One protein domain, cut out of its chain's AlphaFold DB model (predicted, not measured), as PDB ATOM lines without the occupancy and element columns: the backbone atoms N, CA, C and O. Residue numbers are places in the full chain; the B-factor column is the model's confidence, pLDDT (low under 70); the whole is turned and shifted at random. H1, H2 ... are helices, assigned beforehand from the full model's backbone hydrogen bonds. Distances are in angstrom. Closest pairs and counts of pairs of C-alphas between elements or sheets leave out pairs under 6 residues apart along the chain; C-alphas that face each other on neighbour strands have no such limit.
ATOM      1  N   PHE A   6     -48.720  16.194  31.538       42.66
ATOM      2  CA  PHE A   6     -48.334  16.206  30.117       42.66
ATOM      3  C   PHE A   6     -47.113  15.328  29.782       42.66
ATOM      4  O   PHE A   6     -46.973  14.887  28.644       42.66
ATOM      5  N   ILE A   7     -46.270  14.991  30.764       43.91
ATOM      6  CA  ILE A   7     -45.061  14.179  30.532       43.91
ATOM      7  C   ILE A   7     -45.401  12.687  30.332       43.91
ATOM      8  O   ILE A   7     -44.712  11.995  29.589       43.91
ATOM      9  N   LEU A   8     -46.506  12.188  30.901       33.19
ATOM     10  CA  LEU A   8     -46.880  10.768  30.797       33.19
ATOM     11  C   LEU A   8     -47.587  10.395  29.480       33.19
ATOM     12  O   LEU A   8     -47.525   9.240  29.068       33.19
ATOM     13  N   LEU A   9     -48.192  11.356  28.774       38.19
ATOM     14  CA  LEU A   9     -48.808  11.127  27.456       38.19
ATOM     15  C   LEU A   9     -47.819  11.288  26.286       38.19
ATOM     16  O   LEU A   9     -48.037  10.718  25.219       38.19
ATOM     17  N   GLY A  10     -46.697  11.991  26.488       34.72
ATOM     18  CA  GLY A  10     -45.662  12.172  25.464       34.72
ATOM     19  C   GLY A  10     -44.803  10.929  25.187       34.72
ATOM     20  O   GLY A  10     -44.292  10.782  24.078       34.72
ATOM     21  N   VAL A  11     -44.681  10.014  26.157       39.47
ATOM     22  CA  VAL A  11     -43.808   8.822  26.071       39.47
ATOM     23  C   VAL A  11     -44.477   7.642  25.348       39.47
ATOM     24  O   VAL A  11     -43.792   6.774  24.817       39.47
ATOM     25  N   LEU A  12     -45.809   7.618  25.245       37.09
ATOM     26  CA  LEU A  12     -46.551   6.522  24.599       37.09
ATOM     27  C   LEU A  12     -46.755   6.701  23.080       37.09
ATOM     28  O   LEU A  12     -47.208   5.774  22.416       37.09
ATOM     29  N   ILE A  13     -46.391   7.856  22.509       45.38
ATOM     30  CA  ILE A  13     -46.669   8.220  21.102       45.38
ATOM     31  C   ILE A  13     -45.372   8.363  20.269       45.38
ATOM     32  O   ILE A  13     -45.335   8.984  19.211       45.38
ATOM     33  N   THR A  14     -44.263   7.766  20.702       44.00
ATOM     34  CA  THR A  14     -43.033   7.628  19.888       44.00
ATOM     35  C   THR A  14     -43.080   6.456  18.894       44.00
ATOM     36  O   THR A  14     -42.135   6.264  18.138       44.00
ATOM     37  N   TRP A  15     -44.197   5.720  18.824       47.19
ATOM     38  CA  TRP A  15     -44.371   4.508  18.004       47.19
ATOM     39  C   TRP A  15     -45.258   4.670  16.752       47.19
ATOM     40  O   TRP A  15     -45.570   3.682  16.094       47.19
ATOM     41  N   LEU A  16     -45.694   5.886  16.393       48.53
ATOM     42  CA  LEU A  16     -46.676   6.084  15.306       48.53
ATOM     43  C   LEU A  16     -46.108   6.091  13.877       48.53
ATOM     44  O   LEU A  16     -46.876   6.199  12.923       48.53
ATOM     45  N   ILE A  17     -44.798   5.930  13.703       52.16
ATOM     46  CA  ILE A  17     -44.267   5.414  12.439       52.16
ATOM     47  C   ILE A  17     -44.011   3.935  12.717       52.16
ATOM     48  O   ILE A  17     -43.059   3.654  13.449       52.16
ATOM     49  N   PRO A  18     -44.854   2.999  12.234       46.41
ATOM     50  CA  PRO A  18     -44.551   1.588  12.395       46.41
ATOM     51  C   PRO A  18     -43.141   1.369  11.834       46.41
ATOM     52  O   PRO A  18     -42.896   1.754  10.684       46.41
ATOM     53  N   PRO A  19     -42.191   0.854  12.639       49.25
ATOM     54  CA  PRO A  19     -40.888   0.503  12.112       49.25
ATOM     55  C   PRO A  19     -41.136  -0.448  10.949       49.25
ATOM     56  O   PRO A  19     -41.940  -1.374  11.072       49.25
ATOM     57  N   ASP A  20     -40.500  -0.170   9.814       52.47
ATOM     58  CA  ASP A  20     -40.492  -1.088   8.685       52.47
ATOM     59  C   ASP A  20     -40.104  -2.472   9.241       52.47
ATOM     60  O   ASP A  20     -39.005  -2.594   9.799       52.47
ATOM     61  N   PRO A  21     -41.001  -3.480   9.221       48.06
ATOM     62  CA  PRO A  21     -40.889  -4.672  10.068       48.06
ATOM     63  C   PRO A  21     -39.673  -5.567   9.761       48.06
ATOM     64  O   PRO A  21     -39.512  -6.616  10.381       48.06
ATOM     65  N   GLY A  22     -38.800  -5.159   8.834       50.00
ATOM     66  CA  GLY A  22     -37.539  -5.818   8.500       50.00
ATOM     67  C   GLY A  22     -36.254  -5.114   8.957       50.00
ATOM     68  O   GLY A  22     -35.188  -5.703   8.791       50.00
ATOM     69  N   TYR A  23     -36.293  -3.903   9.528       49.06
ATOM     70  CA  TYR A  23     -35.074  -3.191   9.939       49.06
ATOM     71  C   TYR A  23     -34.975  -3.068  11.460       49.06
ATOM     72  O   TYR A  23     -35.682  -2.274  12.079       49.06
ATOM     73  N   ALA A  24     -34.041  -3.815  12.062       61.41
ATOM     74  CA  ALA A  24     -33.574  -3.523  13.413       61.41
ATOM     75  C   ALA A  24     -33.205  -2.032  13.495       61.41
ATOM     76  O   ALA A  24     -32.534  -1.512  12.596       61.41
ATOM     77  N   ASN A  25     -33.672  -1.340  14.539       61.12
ATOM     78  CA  ASN A  25     -33.321   0.061  14.738       61.12
ATOM     79  C   ASN A  25     -31.789   0.172  14.737       61.12
ATOM     80  O   ASN A  25     -31.141  -0.538  15.512       61.12
ATOM     81  N   PRO A  26     -31.194   0.985  13.849       70.62
ATOM     82  CA  PRO A  26     -29.758   1.167  13.835       70.62
ATOM     83  C   PRO A  26     -29.332   1.687  15.210       70.62
ATOM     84  O   PRO A  26     -30.074   2.463  15.820       70.62
ATOM     85  N   PRO A  27     -28.170   1.245  15.716       82.19
ATOM     86  CA  PRO A  27     -27.682   1.714  17.002       82.19
ATOM     87  C   PRO A  27     -27.543   3.238  16.977       82.19
ATOM     88  O   PRO A  27     -27.175   3.817  15.949       82.19
ATOM     89  N   GLU A  28     -27.834   3.882  18.108       86.00
ATOM     90  CA  GLU A  28     -27.582   5.312  18.270       86.00
ATOM     91  C   GLU A  28     -26.113   5.637  17.971       86.00
ATOM     92  O   GLU A  28     -25.204   4.822  18.171       86.00
ATOM     93  N   GLN A  29     -25.867   6.839  17.453       90.25
ATOM     94  CA  GLN A  29     -24.504   7.295  17.233       90.25
ATOM     95  C   GLN A  29     -23.752   7.398  18.564       90.25
ATOM     96  O   GLN A  29     -24.302   7.817  19.576       90.25
ATOM     97  N   SER A  30     -22.452   7.100  18.545       95.38
ATOM     98  CA  SER A  30     -21.581   7.414  19.679       95.38
ATOM     99  C   SER A  30     -21.640   8.910  20.000       95.38
ATOM    100  O   SER A  30     -21.625   9.730  19.080       95.38
ATOM    101  N   TRP A  31     -21.579   9.274  21.277       97.12
ATOM    102  CA  TRP A  31     -21.642  10.662  21.747       97.12
ATOM    103  C   TRP A  31     -20.697  11.633  21.021       97.12
ATOM    104  O   TRP A  31     -21.105  12.727  20.646       97.12
ATOM    105  N   SER A  32     -19.469  11.218  20.703       97.38
ATOM    106  CA  SER A  32     -18.527  12.036  19.920       97.38
ATOM    107  C   SER A  32     -18.998  12.322  18.484       97.38
ATOM    108  O   SER A  32     -18.769  13.409  17.954       97.38
ATOM    109  N   ARG A  33     -19.695  11.374  17.842       96.88
ATOM    110  CA  ARG A  33     -20.313  11.568  16.519       96.88
ATOM    111  C   ARG A  33     -21.513  12.503  16.616       96.88
ATOM    112  O   ARG A  33     -21.648  13.369  15.756       96.88
ATOM    113  N   LEU A  34     -22.317  12.367  17.670       96.69
ATOM    114  CA  LEU A  34     -23.458  13.242  17.921       96.69
ATOM    115  C   LEU A  34     -23.005  14.692  18.162       96.69
ATOM    116  O   LEU A  34     -23.505  15.598  17.499       96.69
ATOM    117  N   LEU A  35     -21.978  14.899  18.995       97.81
ATOM    118  CA  LEU A  35     -21.335  16.202  19.207       97.81
ATOM    119  C   LEU A  35     -20.825  16.804  17.891       97.81
ATOM    120  O   LEU A  35     -21.095  17.966  17.587       97.81
ATOM    121  N   ARG A  36     -20.124  16.006  17.071       97.50
ATOM    122  CA  ARG A  36     -19.655  16.442  15.748       97.50
ATOM    123  C   ARG A  36     -20.812  16.832  14.831       97.50
ATOM    124  O   ARG A  36     -20.693  17.835  14.132       97.50
ATOM    125  N   ARG A  37     -21.904  16.058  14.812       96.25
ATOM    126  CA  ARG A  37     -23.095  16.359  14.003       96.25
ATOM    127  C   ARG A  37     -23.706  17.689  14.440       96.25
ATOM    128  O   ARG A  37     -23.921  18.533  13.586       96.25
ATOM    129  N   VAL A  38     -23.891  17.915  15.743       97.38
ATOM    130  CA  VAL A  38     -24.395  19.192  16.284       97.38
ATOM    131  C   VAL A  38     -23.521  20.371  15.850       97.38
ATOM    132  O   VAL A  38     -24.037  21.346  15.309       97.38
ATOM    133  N   HIS A  39     -22.202  20.268  16.015       97.62
ATOM    134  CA  HIS A  39     -21.264  21.320  15.617       97.62
ATOM    135  C   HIS A  39     -21.317  21.630  14.113       97.62
ATOM    136  O   HIS A  39     -21.428  22.794  13.728       97.62
ATOM    137  N   LEU A  40     -21.310  20.603  13.259       95.88
ATOM    138  CA  LEU A  40     -21.385  20.791  11.809       95.88
ATOM    139  C   LEU A  40     -22.737  21.362  11.376       95.88
ATOM    140  O   LEU A  40     -22.777  22.259  10.540       95.88
ATOM    141  N   THR A  41     -23.834  20.874  11.955       95.12
ATOM    142  CA  THR A  41     -25.184  21.327  11.616       95.12
ATOM    143  C   THR A  41     -25.429  22.774  12.056       95.12
ATOM    144  O   THR A  41     -26.026  23.539  11.304       95.12
ATOM    145  N   LEU A  42     -24.994  23.164  13.261       96.69
ATOM    146  CA  LEU A  42     -25.285  24.494  13.811       96.69
ATOM    147  C   LEU A  42     -24.240  25.549  13.431       96.69
ATOM    148  O   LEU A  42     -24.607  26.690  13.173       96.69
ATOM    149  N   ARG A  43     -22.952  25.185  13.387       95.38
ATOM    150  CA  ARG A  43     -21.836  26.135  13.228       95.38
ATOM    151  C   ARG A  43     -21.034  25.949  11.942       95.38
ATOM    152  O   ARG A  43     -20.201  26.789  11.635       95.38
ATOM    153  N   GLY A  44     -21.206  24.832  11.233       93.81
ATOM    154  CA  GLY A  44     -20.371  24.496  10.074       93.81
ATOM    155  C   GLY A  44     -18.910  24.168  10.419       93.81
ATOM    156  O   GLY A  44     -18.084  24.034   9.521       93.81
ATOM    157  N   THR A  45     -18.571  24.014  11.702       95.44
ATOM    158  CA  THR A  45     -17.202  23.757  12.181       95.44
ATOM    159  C   THR A  45     -17.116  22.435  12.942       95.44
ATOM    160  O   THR A  45     -18.129  21.833  13.290       95.44
ATOM    161  N   HIS A  46     -15.903  21.937  13.185       97.19
ATOM    162  CA  HIS A  46     -15.686  20.751  14.018       97.19
ATOM    163  C   HIS A  46     -15.601  21.119  15.511       97.19
ATOM    164  O   HIS A  46     -15.130  22.211  15.830       97.19
ATOM    165  N   PRO A  47     -15.988  20.211  16.431       97.81
ATOM    166  CA  PRO A  47     -15.670  20.364  17.849       97.81
ATOM    167  C   PRO A  47     -14.157  20.455  18.064       97.81
ATOM    168  O   PRO A  47     -13.379  19.801  17.361       97.81
ATOM    169  N   SER A  48     -13.747  21.240  19.057       97.88
ATOM    170  CA  SER A  48     -12.353  21.278  19.500       97.88
ATOM    171  C   SER A  48     -11.939  19.955  20.156       97.88
ATOM    172  O   SER A  48     -12.771  19.144  20.571       97.88
ATOM    173  N   MET A  49     -10.629  19.730  20.279       98.06
ATOM    174  CA  MET A  49     -10.103  18.532  20.943       98.06
ATOM    175  C   MET A  49     -10.486  18.451  22.425       98.06
ATOM    176  O   MET A  49     -10.638  17.348  22.939       98.06
ATOM    177  N   GLU A  50     -10.637  19.593  23.098       98.12
ATOM    178  CA  GLU A  50     -11.084  19.672  24.492       98.12
ATOM    179  C   GLU A  50     -12.535  19.206  24.622       98.12
ATOM    180  O   GLU A  50     -12.797  18.248  25.336       98.12
ATOM    181  N   GLN A  51     -13.440  19.728  23.791       98.06
ATOM    182  CA  GLN A  51     -14.848  19.312  23.796       98.06
ATOM    183  C   GLN A  51     -15.038  17.812  23.500       98.06
ATOM    184  O   GLN A  51     -15.932  17.168  24.050       98.06
ATOM    185  N   TYR A  52     -14.199  17.225  22.635       98.44
ATOM    186  CA  TYR A  52     -14.204  15.771  22.437       98.44
ATOM    187  C   TYR A  52     -13.748  15.005  23.679       98.44
ATOM    188  O   TYR A  52     -14.275  13.924  23.930       98.44
ATOM    189  N   ARG A  53     -12.766  15.518  24.427       98.00
ATOM    190  CA  ARG A  53     -12.332  14.899  25.686       98.00
ATOM    191  C   ARG A  53     -13.433  14.997  26.728       98.00
ATOM    192  O   ARG A  53     -13.812  13.964  27.259       98.00
ATOM    193  N   ASP A  54     -14.036  16.171  26.897       98.19
ATOM    194  CA  ASP A  54     -15.100  16.399  27.881       98.19
ATOM    195  C   ASP A  54     -16.254  15.397  27.730       98.19
ATOM    196  O   ASP A  54     -16.693  14.789  28.706       98.19
ATOM    197  N   ILE A  55     -16.718  15.152  26.497       98.19
ATOM    198  CA  ILE A  55     -17.829  14.218  26.265       98.19
ATOM    199  C   ILE A  55     -17.427  12.739  26.411       98.19
ATOM    200  O   ILE A  55     -18.264  11.895  26.744       98.19
ATOM    201  N   LEU A  56     -16.162  12.395  26.150       97.81
ATOM    202  CA  LEU A  56     -15.653  11.029  26.311       97.81
ATOM    203  C   LEU A  56     -15.367  10.706  27.784       97.81
ATOM    204  O   LEU A  56     -15.687   9.601  28.225       97.81
ATOM    205  N   ASP A  57     -14.842  11.678  28.527       98.19
ATOM    206  CA  ASP A  57     -14.465  11.565  29.938       98.19
ATOM    207  C   ASP A  57     -15.666  11.738  30.888       98.19
ATOM    208  O   ASP A  57     -15.573  11.436  32.081       98.19
ATOM    209  N   ALA A  58     -16.818  12.177  30.371       98.31
ATOM    210  CA  ALA A  58     -18.059  12.279  31.129       98.31
ATOM    211  C   ALA A  58     -18.441  10.936  31.797       98.31
ATOM    212  O   ALA A  58     -18.426   9.885  31.142       98.31
ATOM    213  N   PRO A  59     -18.832  10.950  33.088       97.75
ATOM    214  CA  PRO A  59     -18.948   9.740  33.906       97.75
ATOM    215  C   PRO A  59     -20.127   8.829  33.534       97.75
ATOM    216  O   PRO A  59     -20.107   7.642  33.855       97.75
ATOM    217  N   ASN A  60     -21.163   9.367  32.891       97.50
ATOM    218  CA  ASN A  60     -22.378   8.652  32.503       97.50
ATOM    219  C   ASN A  60     -23.087   9.362  31.337       97.50
ATOM    220  O   ASN A  60     -22.666  10.433  30.899       97.50
ATOM    221  N   ASP A  61     -24.144   8.741  30.815       95.94
ATOM    222  CA  ASP A  61     -24.896   9.272  29.677       95.94
ATOM    223  C   ASP A  61     -25.670  10.546  30.034       95.94
ATOM    224  O   ASP A  61     -25.776  11.441  29.201       95.94
ATOM    225  N   GLU A  62     -26.119  10.701  31.281       97.38
ATOM    226  CA  GLU A  62     -26.754  11.932  31.753       97.38
ATOM    227  C   GLU A  62     -25.795  13.129  31.689       97.38
ATOM    228  O   GLU A  62     -26.173  14.202  31.225       97.38
ATOM    229  N   ALA A  63     -24.537  12.954  32.100       97.69
ATOM    230  CA  ALA A  63     -23.521  13.998  32.000       97.69
ATOM    231  C   ALA A  63     -23.194  14.337  30.536       97.69
ATOM    232  O   ALA A  63     -23.010  15.507  30.203       97.69
ATOM    233  N   ARG A  64     -23.171  13.338  29.645       97.75
ATOM    234  CA  ARG A  64     -22.971  13.558  28.201       97.75
ATOM    235  C   ARG A  64     -24.131  14.313  27.569       97.75
ATOM    236  O   ARG A  64     -23.906  15.186  26.737       97.75
ATOM    237  N   GLU A  65     -25.352  14.008  27.990       96.75
ATOM    238  CA  GLU A  65     -26.560  14.713  27.573       96.75
ATOM    239  C   GLU A  65     -26.531  16.181  28.023       96.75
ATOM    240  O   GLU A  65     -26.862  17.064  27.236       96.75
ATOM    241  N   VAL A  66     -26.078  16.467  29.251       97.62
ATOM    242  CA  VAL A  66     -25.876  17.848  29.727       97.62
ATOM    243  C   VAL A  66     -24.844  18.577  28.862       97.62
ATOM    244  O   VAL A  66     -25.162  19.632  28.323       97.62
ATOM    245  N   ILE A  67     -23.669  17.980  28.627       98.00
ATOM    246  CA  ILE A  67     -22.624  18.567  27.763       98.00
ATOM    247  C   ILE A  67     -23.163  18.849  26.355       98.00
ATOM    248  O   ILE A  67     -22.888  19.900  25.773       98.00
ATOM    249  N   LEU A  68     -23.939  17.920  25.787       97.94
ATOM    250  CA  LEU A  68     -24.523  18.086  24.460       97.94
ATOM    251  C   LEU A  68     -25.536  19.236  24.428       97.94
ATOM    252  O   LEU A  68     -25.498  20.042  23.499       97.94
ATOM    253  N   ASN A  69     -26.414  19.335  25.428       97.50
ATOM    254  CA  ASN A  69     -27.398  20.412  25.518       97.50
ATOM    255  C   ASN A  69     -26.728  21.776  25.722       97.50
ATOM    256  O   ASN A  69     -27.055  22.714  24.998       97.50
ATOM    257  N   ASP A  70     -25.721  21.869  26.593       98.12
ATOM    258  CA  ASP A  70     -24.925  23.091  26.776       98.12
ATOM    259  C   ASP A  70     -24.216  23.496  25.474       98.12
ATOM    260  O   ASP A  70     -24.172  24.672  25.111       98.12
ATOM    261  N   THR A  71     -23.721  22.515  24.712       98.12
ATOM    262  CA  THR A  71     -23.127  22.747  23.387       98.12
ATOM    263  C   THR A  71     -24.164  23.282  22.394       98.12
ATOM    264  O   THR A  71     -23.860  24.207  21.640       98.12
ATOM    265  N   ILE A  72     -25.387  22.737  22.382       98.31
ATOM    266  CA  ILE A  72     -26.483  23.230  21.534       98.31
ATOM    267  C   ILE A  72     -26.819  24.680  21.901       98.31
ATOM    268  O   ILE A  72     -26.884  25.522  21.006       98.31
ATOM    269  N   GLU A  73     -26.969  24.997  23.189       98.12
ATOM    270  CA  GLU A  73     -27.246  26.364  23.647       98.12
ATOM    271  C   GLU A  73     -26.136  27.344  23.265       98.12
ATOM    272  O   GLU A  73     -26.408  28.414  22.713       98.12
ATOM    273  N   ALA A  74     -24.877  26.978  23.509       97.88
ATOM    274  CA  ALA A  74     -23.736  27.809  23.145       97.88
ATOM    275  C   ALA A  74     -23.659  28.024  21.625       97.88
ATOM    276  O   ALA A  74     -23.395  29.134  21.166       97.88
ATOM    277  N   ALA A  75     -23.932  26.984  20.831       98.19
ATOM    278  CA  ALA A  75     -23.947  27.082  19.378       98.19
ATOM    279  C   ALA A  75     -25.071  27.999  18.878       98.19
ATOM    280  O   ALA A  75     -24.793  28.895  18.085       98.19
ATOM    281  N   LEU A  76     -26.305  27.839  19.364       98.12
ATOM    282  CA  LEU A  76     -27.464  28.642  18.946       98.12
ATOM    283  C   LEU A  76     -27.346  30.138  19.290       98.12
ATOM    284  O   LEU A  76     -28.068  30.952  18.716       98.12
ATOM    285  N   ASN A  77     -26.445  30.505  20.205       97.75
ATOM    286  CA  ASN A  77     -26.161  31.891  20.586       97.75
ATOM    287  C   ASN A  77     -24.816  32.411  20.038       97.75
ATOM    288  O   ASN A  77     -24.366  33.488  20.423       97.75
ATOM    289  N   SER A  78     -24.162  31.656  19.149       97.44
ATOM    290  CA  SER A  78     -22.866  32.023  18.570       97.44
ATOM    291  C   SER A  78     -22.988  32.856  17.289       97.44
ATOM    292  O   SER A  78     -23.961  32.749  16.540       97.44
ATOM    293  N   GLU A 573     -50.490  26.823   6.394       97.81
ATOM    294  CA  GLU A 573     -49.544  26.331   5.382       97.81
ATOM    295  C   GLU A 573     -48.149  26.952   5.557       97.81
ATOM    296  O   GLU A 573     -47.144  26.276   5.325       97.81
ATOM    297  N   PHE A 574     -48.075  28.195   6.055       98.44
ATOM    298  CA  PHE A 574     -46.812  28.817   6.467       98.44
ATOM    299  C   PHE A 574     -46.081  28.000   7.538       98.44
ATOM    300  O   PHE A 574     -44.892  27.696   7.404       98.44
ATOM    301  N   ASP A 575     -46.804  27.594   8.582       98.56
ATOM    302  CA  ASP A 575     -46.237  26.845   9.704       98.56
ATOM    303  C   ASP A 575     -45.767  25.454   9.247       98.56
ATOM    304  O   ASP A 575     -44.651  25.034   9.560       98.56
ATOM    305  N   ARG A 576     -46.581  24.763   8.434       98.06
ATOM    306  CA  ARG A 576     -46.248  23.448   7.855       98.06
ATOM    307  C   ARG A 576     -44.989  23.495   6.993       98.06
ATOM    308  O   ARG A 576     -44.113  22.641   7.145       98.06
ATOM    309  N   CYS A 577     -44.895  24.478   6.099       97.88
ATOM    310  CA  CYS A 577     -43.733  24.622   5.230       97.88
ATOM    311  C   CYS A 577     -42.475  24.979   6.027       97.88
ATOM    312  O   CYS A 577     -41.424  24.369   5.822       97.88
ATOM    313  N   THR A 578     -42.601  25.887   7.001       98.44
ATOM    314  CA  THR A 578     -41.501  26.268   7.895       98.44
ATOM    315  C   THR A 578     -40.917  25.035   8.585       98.44
ATOM    316  O   THR A 578     -39.739  24.730   8.400       98.44
ATOM    317  N   VAL A 579     -41.725  24.249   9.309       98.50
ATOM    318  CA  VAL A 579     -41.192  23.087  10.043       98.50
ATOM    319  C   VAL A 579     -40.586  22.029   9.119       98.50
ATOM    320  O   VAL A 579     -39.593  21.400   9.478       98.50
ATOM    321  N   GLN A 580     -41.125  21.858   7.907       97.62
ATOM    322  CA  GLN A 580     -40.578  20.936   6.912       97.62
ATOM    323  C   GLN A 580     -39.186  21.373   6.438       97.62
ATOM    324  O   GLN A 580     -38.279  20.543   6.375       97.62
ATOM    325  N   ARG A 581     -39.012  22.659   6.120       97.75
ATOM    326  CA  ARG A 581     -37.745  23.226   5.632       97.75
ATOM    327  C   ARG A 581     -36.680  23.263   6.727       97.75
ATOM    328  O   ARG A 581     -35.524  22.941   6.468       97.75
ATOM    329  N   PHE A 582     -37.068  23.572   7.964       98.31
ATOM    330  CA  PHE A 582     -36.163  23.477   9.111       98.31
ATOM    331  C   PHE A 582     -35.788  22.020   9.415       98.31
ATOM    332  O   PHE A 582     -34.618  21.727   9.653       98.31
ATOM    333  N   TYR A 583     -36.721  21.072   9.321       97.62
ATOM    334  CA  TYR A 583     -36.368  19.659   9.450       97.62
ATOM    335  C   TYR A 583     -35.434  19.188   8.324       97.62
ATOM    336  O   TYR A 583     -34.489  18.452   8.586       97.62
ATOM    337  N   GLU A 584     -35.635  19.640   7.087       96.38
ATOM    338  CA  GLU A 584     -34.720  19.346   5.977       96.38
ATOM    339  C   GLU A 584     -33.297  19.847   6.274       96.38
ATOM    340  O   GLU A 584     -32.343  19.083   6.139       96.38
ATOM    341  N   ARG A 585     -33.159  21.084   6.773       96.38
ATOM    342  CA  ARG A 585     -31.859  21.677   7.123       96.38
ATOM    343  C   ARG A 585     -31.180  20.997   8.314       96.38
ATOM    344  O   ARG A 585     -29.994  20.690   8.241       96.38
ATOM    345  N   PHE A 586     -31.902  20.795   9.414       96.81
ATOM    346  CA  PHE A 586     -31.317  20.358  10.689       96.81
ATOM    347  C   PHE A 586     -31.428  18.847  10.915       96.81
ATOM    348  O   PHE A 586     -30.516  18.230  11.460       96.81
ATOM    349  N   GLY A 587     -32.524  18.238  10.466       94.62
ATOM    350  CA  GLY A 587     -32.742  16.793  10.486       94.62
ATOM    351  C   GLY A 587     -32.031  16.061   9.347       94.62
ATOM    352  O   GLY A 587     -31.696  14.894   9.509       94.62
ATOM    353  N   GLY A 588     -31.736  16.740   8.232       92.12
ATOM    354  CA  GLY A 588     -30.928  16.207   7.127       92.12
ATOM    355  C   GLY A 588     -31.706  15.435   6.056       92.12
ATOM    356  O   GLY A 588     -31.096  14.896   5.136       92.12
ATOM    357  N   THR A 589     -33.039  15.387   6.137       91.88
ATOM    358  CA  THR A 589     -33.880  14.777   5.097       91.88
ATOM    359  C   THR A 589     -35.159  15.565   4.863       91.88
ATOM    360  O   THR A 589     -35.774  16.096   5.791       91.88
ATOM    361  N   ARG A 590     -35.612  15.598   3.611       92.62
ATOM    362  CA  ARG A 590     -36.880  16.219   3.243       92.62
ATOM    363  C   ARG A 590     -38.051  15.328   3.645       92.62
ATOM    364  O   ARG A 590     -38.140  14.163   3.259       92.62
ATOM    365  N   LEU A 591     -39.006  15.888   4.383       92.56
ATOM    366  CA  LEU A 591     -40.228  15.167   4.736       92.56
ATOM    367  C   LEU A 591     -41.233  15.197   3.579       92.56
ATOM    368  O   LEU A 591     -41.390  16.218   2.924       92.56
ATOM    369  N   HIS A 592     -41.958  14.104   3.340       89.88
ATOM    370  CA  HIS A 592     -43.064  14.066   2.385       89.88
ATOM    371  C   HIS A 592     -44.398  14.334   3.095       89.88
ATOM    372  O   HIS A 592     -44.768  13.582   4.000       89.88
ATOM    373  N   MET A 593     -45.154  15.342   2.647       82.94
ATOM    374  CA  MET A 593     -46.402  15.794   3.289       82.94
ATOM    375  C   MET A 593     -47.436  14.674   3.467       82.94
ATOM    376  O   MET A 593     -48.055  14.571   4.519       82.94
ATOM    377  N   GLY A 594     -47.572  13.778   2.484       87.75
ATOM    378  CA  GLY A 594     -48.502  12.646   2.585       87.75
ATOM    379  C   GLY A 594     -48.022  11.499   3.483       87.75
ATOM    380  O   GLY A 594     -48.843  10.815   4.078       87.75
ATOM    381  N   LYS A 595     -46.702  11.277   3.606       91.31
ATOM    382  CA  LYS A 595     -46.152  10.110   4.332       91.31
ATOM    383  C   LYS A 595     -45.834  10.435   5.788       91.31
ATOM    384  O   LYS A 595     -45.959   9.577   6.649       91.31
ATOM    385  N   HIS A 596     -45.431  11.673   6.060       94.38
ATOM    386  CA  HIS A 596     -44.995  12.120   7.382       94.38
ATOM    387  C   HIS A 596     -45.997  13.081   8.028       94.38
ATOM    388  O   HIS A 596     -45.621  13.829   8.926       94.38
ATOM    389  N   LYS A 597     -47.265  13.076   7.589       94.50
ATOM    390  CA  LYS A 597     -48.285  14.044   8.018       94.50
ATOM    391  C   LYS A 597     -48.364  14.204   9.540       94.50
ATOM    392  O   LYS A 597     -48.236  15.318  10.024       94.50
ATOM    393  N   LEU A 598     -48.503  13.103  10.283       95.00
ATOM    394  CA  LEU A 598     -48.619  13.136  11.749       95.00
ATOM    395  C   LEU A 598     -47.371  13.714  12.432       95.00
ATOM    396  O   LEU A 598     -47.474  14.426  13.424       95.00
ATOM    397  N   PHE A 599     -46.186  13.416  11.895       95.38
ATOM    398  CA  PHE A 599     -44.932  13.949  12.418       95.38
ATOM    399  C   PHE A 599     -44.805  15.452  12.139       95.38
ATOM    400  O   PHE A 599     -44.419  16.207  13.025       95.38
ATOM    401  N   ILE A 600     -45.193  15.893  10.937       96.69
ATOM    402  CA  ILE A 600     -45.251  17.314  10.574       96.69
ATOM    403  C   ILE A 600     -46.259  18.055  11.455       96.69
ATOM    404  O   ILE A 600     -45.913  19.097  11.996       96.69
ATOM    405  N   ASP A 601     -47.462  17.507  11.652       96.94
ATOM    406  CA  ASP A 601     -48.491  18.097  12.519       96.94
ATOM    407  C   ASP A 601     -47.950  18.292  13.952       96.94
ATOM    408  O   ASP A 601     -48.040  19.386  14.501       96.94
ATOM    409  N   LYS A 602     -47.248  17.294  14.507       96.94
ATOM    410  CA  LYS A 602     -46.592  17.416  15.820       96.94
ATOM    411  C   LYS A 602     -45.510  18.503  15.856       96.94
ATOM    412  O   LYS A 602     -45.381  19.203  16.857       96.94
ATOM    413  N   MET A 603     -44.710  18.643  14.797       97.88
ATOM    414  CA  MET A 603     -43.720  19.724  14.717       97.88
ATOM    415  C   MET A 603     -44.378  21.098  14.660       97.88
ATOM    416  O   MET A 603     -43.883  22.024  15.296       97.88
ATOM    417  N   VAL A 604     -45.485  21.226  13.921       98.56
ATOM    418  CA  VAL A 604     -46.276  22.461  13.880       98.56
ATOM    419  C   VAL A 604     -46.782  22.802  15.279       98.56
ATOM    420  O   VAL A 604     -46.607  23.938  15.704       98.56
ATOM    421  N   ASP A 605     -47.304  21.832  16.034       98.38
ATOM    422  CA  ASP A 605     -47.750  22.066  17.413       98.38
ATOM    423  C   ASP A 605     -46.612  22.580  18.306       98.38
ATOM    424  O   ASP A 605     -46.789  23.543  19.055       98.38
ATOM    425  N   VAL A 606     -45.418  21.981  18.211       98.19
ATOM    426  CA  VAL A 606     -44.226  22.445  18.944       98.19
ATOM    427  C   VAL A 606     -43.854  23.867  18.531       98.19
ATOM    428  O   VAL A 606     -43.632  24.718  19.387       98.19
ATOM    429  N   PHE A 607     -43.812  24.144  17.233       98.62
ATOM    430  CA  PHE A 607     -43.450  25.454  16.706       98.62
ATOM    431  C   PHE A 607     -44.444  26.543  17.136       98.62
ATOM    432  O   PHE A 607     -44.042  27.570  17.681       98.62
ATOM    433  N   VAL A 608     -45.746  26.305  16.971       98.19
ATOM    434  CA  VAL A 608     -46.806  27.262  17.315       98.19
ATOM    435  C   VAL A 608     -46.913  27.464  18.829       98.19
ATOM    436  O   VAL A 608     -47.025  28.603  19.277       98.19
ATOM    437  N   SER A 609     -46.821  26.396  19.633       97.88
ATOM    438  CA  SER A 609     -46.882  26.505  21.102       97.88
ATOM    439  C   SER A 609     -45.699  27.261  21.714       97.88
ATOM    440  O   SER A 609     -45.843  27.830  22.793       97.88
ATOM    441  N   ASN A 610     -44.565  27.332  21.011       98.06
ATOM    442  CA  ASN A 610     -43.410  28.156  21.374       98.06
ATOM    443  C   ASN A 610     -43.428  29.529  20.674       98.06
ATOM    444  O   ASN A 610     -42.378  30.083  20.359       98.06
ATOM    445  N   GLY A 611     -44.613  30.068  20.362       97.38
ATOM    446  CA  GLY A 611     -44.749  31.410  19.786       97.38
ATOM    447  C   GLY A 611     -44.110  31.562  18.403       97.38
ATOM    448  O   GLY A 611     -43.699  32.659  18.039       97.38
ATOM    449  N   ARG A 612     -43.998  30.470  17.635       98.25
ATOM    450  CA  ARG A 612     -43.299  30.422  16.340       98.25
ATOM    451  C   ARG A 612     -41.814  30.791  16.422       98.25
ATOM    452  O   ARG A 612     -41.253  31.300  15.455       98.25
ATOM    453  N   GLN A 613     -41.157  30.530  17.548       98.38
ATOM    454  CA  GLN A 613     -39.708  30.688  17.666       98.38
ATOM    455  C   GLN A 613     -38.964  29.494  17.055       98.38
ATOM    456  O   GLN A 613     -39.343  28.332  17.228       98.38
ATOM    457  N   ILE A 614     -37.859  29.774  16.363       98.62
ATOM    458  CA  ILE A 614     -37.096  28.760  15.626       98.62
ATOM    459  C   ILE A 614     -36.102  27.997  16.509       98.62
ATOM    460  O   ILE A 614     -35.978  26.782  16.351       98.62
ATOM    461  N   LYS A 615     -35.415  28.642  17.463       98.62
ATOM    462  CA  LYS A 615     -34.454  27.935  18.331       98.62
ATOM    463  C   LYS A 615     -35.107  26.779  19.113       98.62
ATOM    464  O   LYS A 615     -34.538  25.685  19.102       98.62
ATOM    465  N   PRO A 616     -36.304  26.926  19.727       98.62
ATOM    466  CA  PRO A 616     -37.007  25.798  20.348       98.62
ATOM    467  C   PRO A 616     -37.325  24.657  19.371       98.62
ATOM    468  O   PRO A 616     -37.150  23.489  19.719       98.62
ATOM    469  N   LEU A 617     -37.727  24.978  18.135       98.62
ATOM    470  CA  LEU A 617     -37.953  23.978  17.089       98.62
ATOM    471  C   LEU A 617     -36.658  23.229  16.741       98.62
ATOM    472  O   LEU A 617     -36.675  22.003  16.654       98.62
ATOM    473  N   ILE A 618     -35.530  23.931  16.589       98.56
ATOM    474  CA  ILE A 618     -34.229  23.303  16.313       98.56
ATOM    475  C   ILE A 618     -33.845  22.349  17.446       98.56
ATOM    476  O   ILE A 618     -33.526  21.194  17.170       98.56
ATOM    477  N   ARG A 619     -33.940  22.775  18.713       98.44
ATOM    478  CA  ARG A 619     -33.674  21.900  19.874       98.44
ATOM    479  C   ARG A 619     -34.515  20.630  19.818       98.44
ATOM    480  O   ARG A 619     -33.991  19.531  19.986       98.44
ATOM    481  N   TRP A 620     -35.805  20.776  19.514       97.88
ATOM    482  CA  TRP A 620     -36.703  19.640  19.366       97.88
ATOM    483  C   TRP A 620     -36.281  18.714  18.219       97.88
ATOM    484  O   TRP A 620     -36.296  17.500  18.394       97.88
ATOM    485  N   ILE A 621     -35.864  19.245  17.064       97.69
ATOM    486  CA  ILE A 621     -35.377  18.435  15.931       97.69
ATOM    487  C   ILE A 621     -34.131  17.636  16.334       97.69
ATOM    488  O   ILE A 621     -34.070  16.430  16.091       97.69
ATOM    489  N   LEU A 622     -33.162  18.284  16.987       96.81
ATOM    490  CA  LEU A 622     -31.912  17.654  17.428       96.81
ATOM    491  C   LEU A 622     -32.138  16.594  18.520       96.81
ATOM    492  O   LEU A 622     -31.360  15.646  18.632       96.81
ATOM    493  N   SER A 623     -33.227  16.707  19.289       95.38
ATOM    494  CA  SER A 623     -33.609  15.705  20.286       95.38
ATOM    495  C   SER A 623     -34.322  14.486  19.687       95.38
ATOM    496  O   SER A 623     -34.598  13.533  20.418       95.38
ATOM    497  N   GLN A 624     -34.671  14.488  18.394       95.00
ATOM    498  CA  GLN A 624     -35.413  13.373  17.803       95.00
ATOM    499  C   GLN A 624     -34.528  12.130  17.610       95.00
ATOM    500  O   GLN A 624     -33.371  12.251  17.193       95.00
ATOM    501  N   PRO A 625     -35.084  10.910  17.782       91.62
ATOM    502  CA  PRO A 625     -34.343   9.668  17.554       91.62
ATOM    503  C   PRO A 625     -33.709   9.577  16.160       91.62
ATOM    504  O   PRO A 625     -32.600   9.077  16.018       91.62
ATOM    505  N   ALA A 626     -34.379  10.091  15.122       88.88
ATOM    506  CA  ALA A 626     -33.847  10.093  13.755       88.88
ATOM    507  C   ALA A 626     -32.499  10.831  13.652       88.88
ATOM    508  O   ALA A 626     -31.554  10.313  13.050       88.88
ATOM    509  N   PHE A 627     -32.382  11.986  14.312       92.00
ATOM    510  CA  PHE A 627     -31.136  12.744  14.364       92.00
ATOM    511  C   PHE A 627     -30.053  11.983  15.150       92.00
ATOM    512  O   PHE A 627     -28.925  11.837  14.673       92.00
ATOM    513  N   ARG A 628     -30.406  11.404  16.305       91.62
ATOM    514  CA  ARG A 628     -29.480  10.609  17.138       91.62
ATOM    515  C   ARG A 628     -28.970   9.340  16.453       91.62
ATOM    516  O   ARG A 628     -27.840   8.923  16.687       91.62
ATOM    517  N   MET A 629     -29.768   8.750  15.567       88.38
ATOM    518  CA  MET A 629     -29.408   7.550  14.805       88.38
ATOM    519  C   MET A 629     -28.577   7.833  13.546       88.38
ATOM    520  O   MET A 629     -28.134   6.893  12.891       88.38
ATOM    521  N   GLY A 630     -28.353   9.096  13.167       80.12
ATOM    522  CA  GLY A 630     -27.614   9.390  11.934       80.12
ATOM    523  C   GLY A 630     -28.419   9.272  10.647       80.12
ATOM    524  O   GLY A 630     -27.808   9.120   9.592       80.12
TER     525      GLY A 630
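Overview. This is residues 6 to 78 and 573 to 630 of the 631 residues of an uncharacterized protein of Myxococcales bacterium (UniProt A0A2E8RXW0). Two lobes of three helices each stand side by side: H2, H3 and H4 make a small three-helix bundle, and H5, H6 and H7 make a more crossed cluster. Little H8 sits by the seam between them, while H1 sticks out at the end of a long unnamed stretch whose residues 18 to 24 also stand free. The printed part has 131 residues with eight named helices, H1 to H8 in order, and no named strand; the class is all helix. It is compact, with a radius of gyration of the C-alphas of 15.7 A and spans of 43 by 37 by 29 A.

Arrangement. Start at H1, residues 6 to 10, which touches no helix. Past the long link, H2, residues 31 to 43, and H3, residues 49 to 57, form a helical hairpin; H2 touches H3 with residues 31 to 35 alone, closest at the C-alphas of Ser 32 and Tyr 52, 6.2 A apart. H4, residues 61 to 76, touches H2 at a shallow tilt of 10 degrees, the same way, closest at the C-alphas of Leu 42 and Ala 75, 6.3 A apart. Beyond the cut, H5, residues 573 to 587, touches H6, residues 597 to 609, about perpendicular at 79 degrees, closest at the C-alphas of Asp 575 and Val 604, 6.1 A apart. H7, residues 614 to 622, touches H5 at a steep tilt of 49 degrees, the same way, closest at the C-alphas of Gly 587 and Ile 621, 6.3 A apart. H6 and H7 form a helical hairpin, closest at the C-alphas of Phe 607 and Leu 617, 5.7 A apart. H2 and H5 are close but not clearly touching, closest at the C-alphas of Thr 41 and Phe 586, 6.3 A apart. H8, residues 625 to 628, is near H2 and H5. Every O i to N i+4 pair is within hydrogen-bond range in H2 to H7; H1 has 0 of 1, with 0 of 2 for O i to N i+3, and H8 is too short for an i+4 pair.

Along the chain. Find C-alpha 6 at (-48.334, 16.206, 30.117), where H1 begins. H2 runs 17.7 A, H3 12.2 A, and H4 22.3 A from C-alpha 61 at (-24.896, 9.272, 29.677). H5 runs 20.0 A, H6 18.1 A, H7 12.4 A; H8 ends at C-alpha 628 at (-29.480, 10.609, 17.138).

Size, cuts and confidence. Look for the C-alphas farthest apart, those of Asp 57 and Glu 573, at 45.3 A. Residues 79 to 572 are cut out, and C-alphas 78 and 573 are 30.3 A apart. The link from H1 to H2 is long, and residues 6 to 25 have pLDDT under 70.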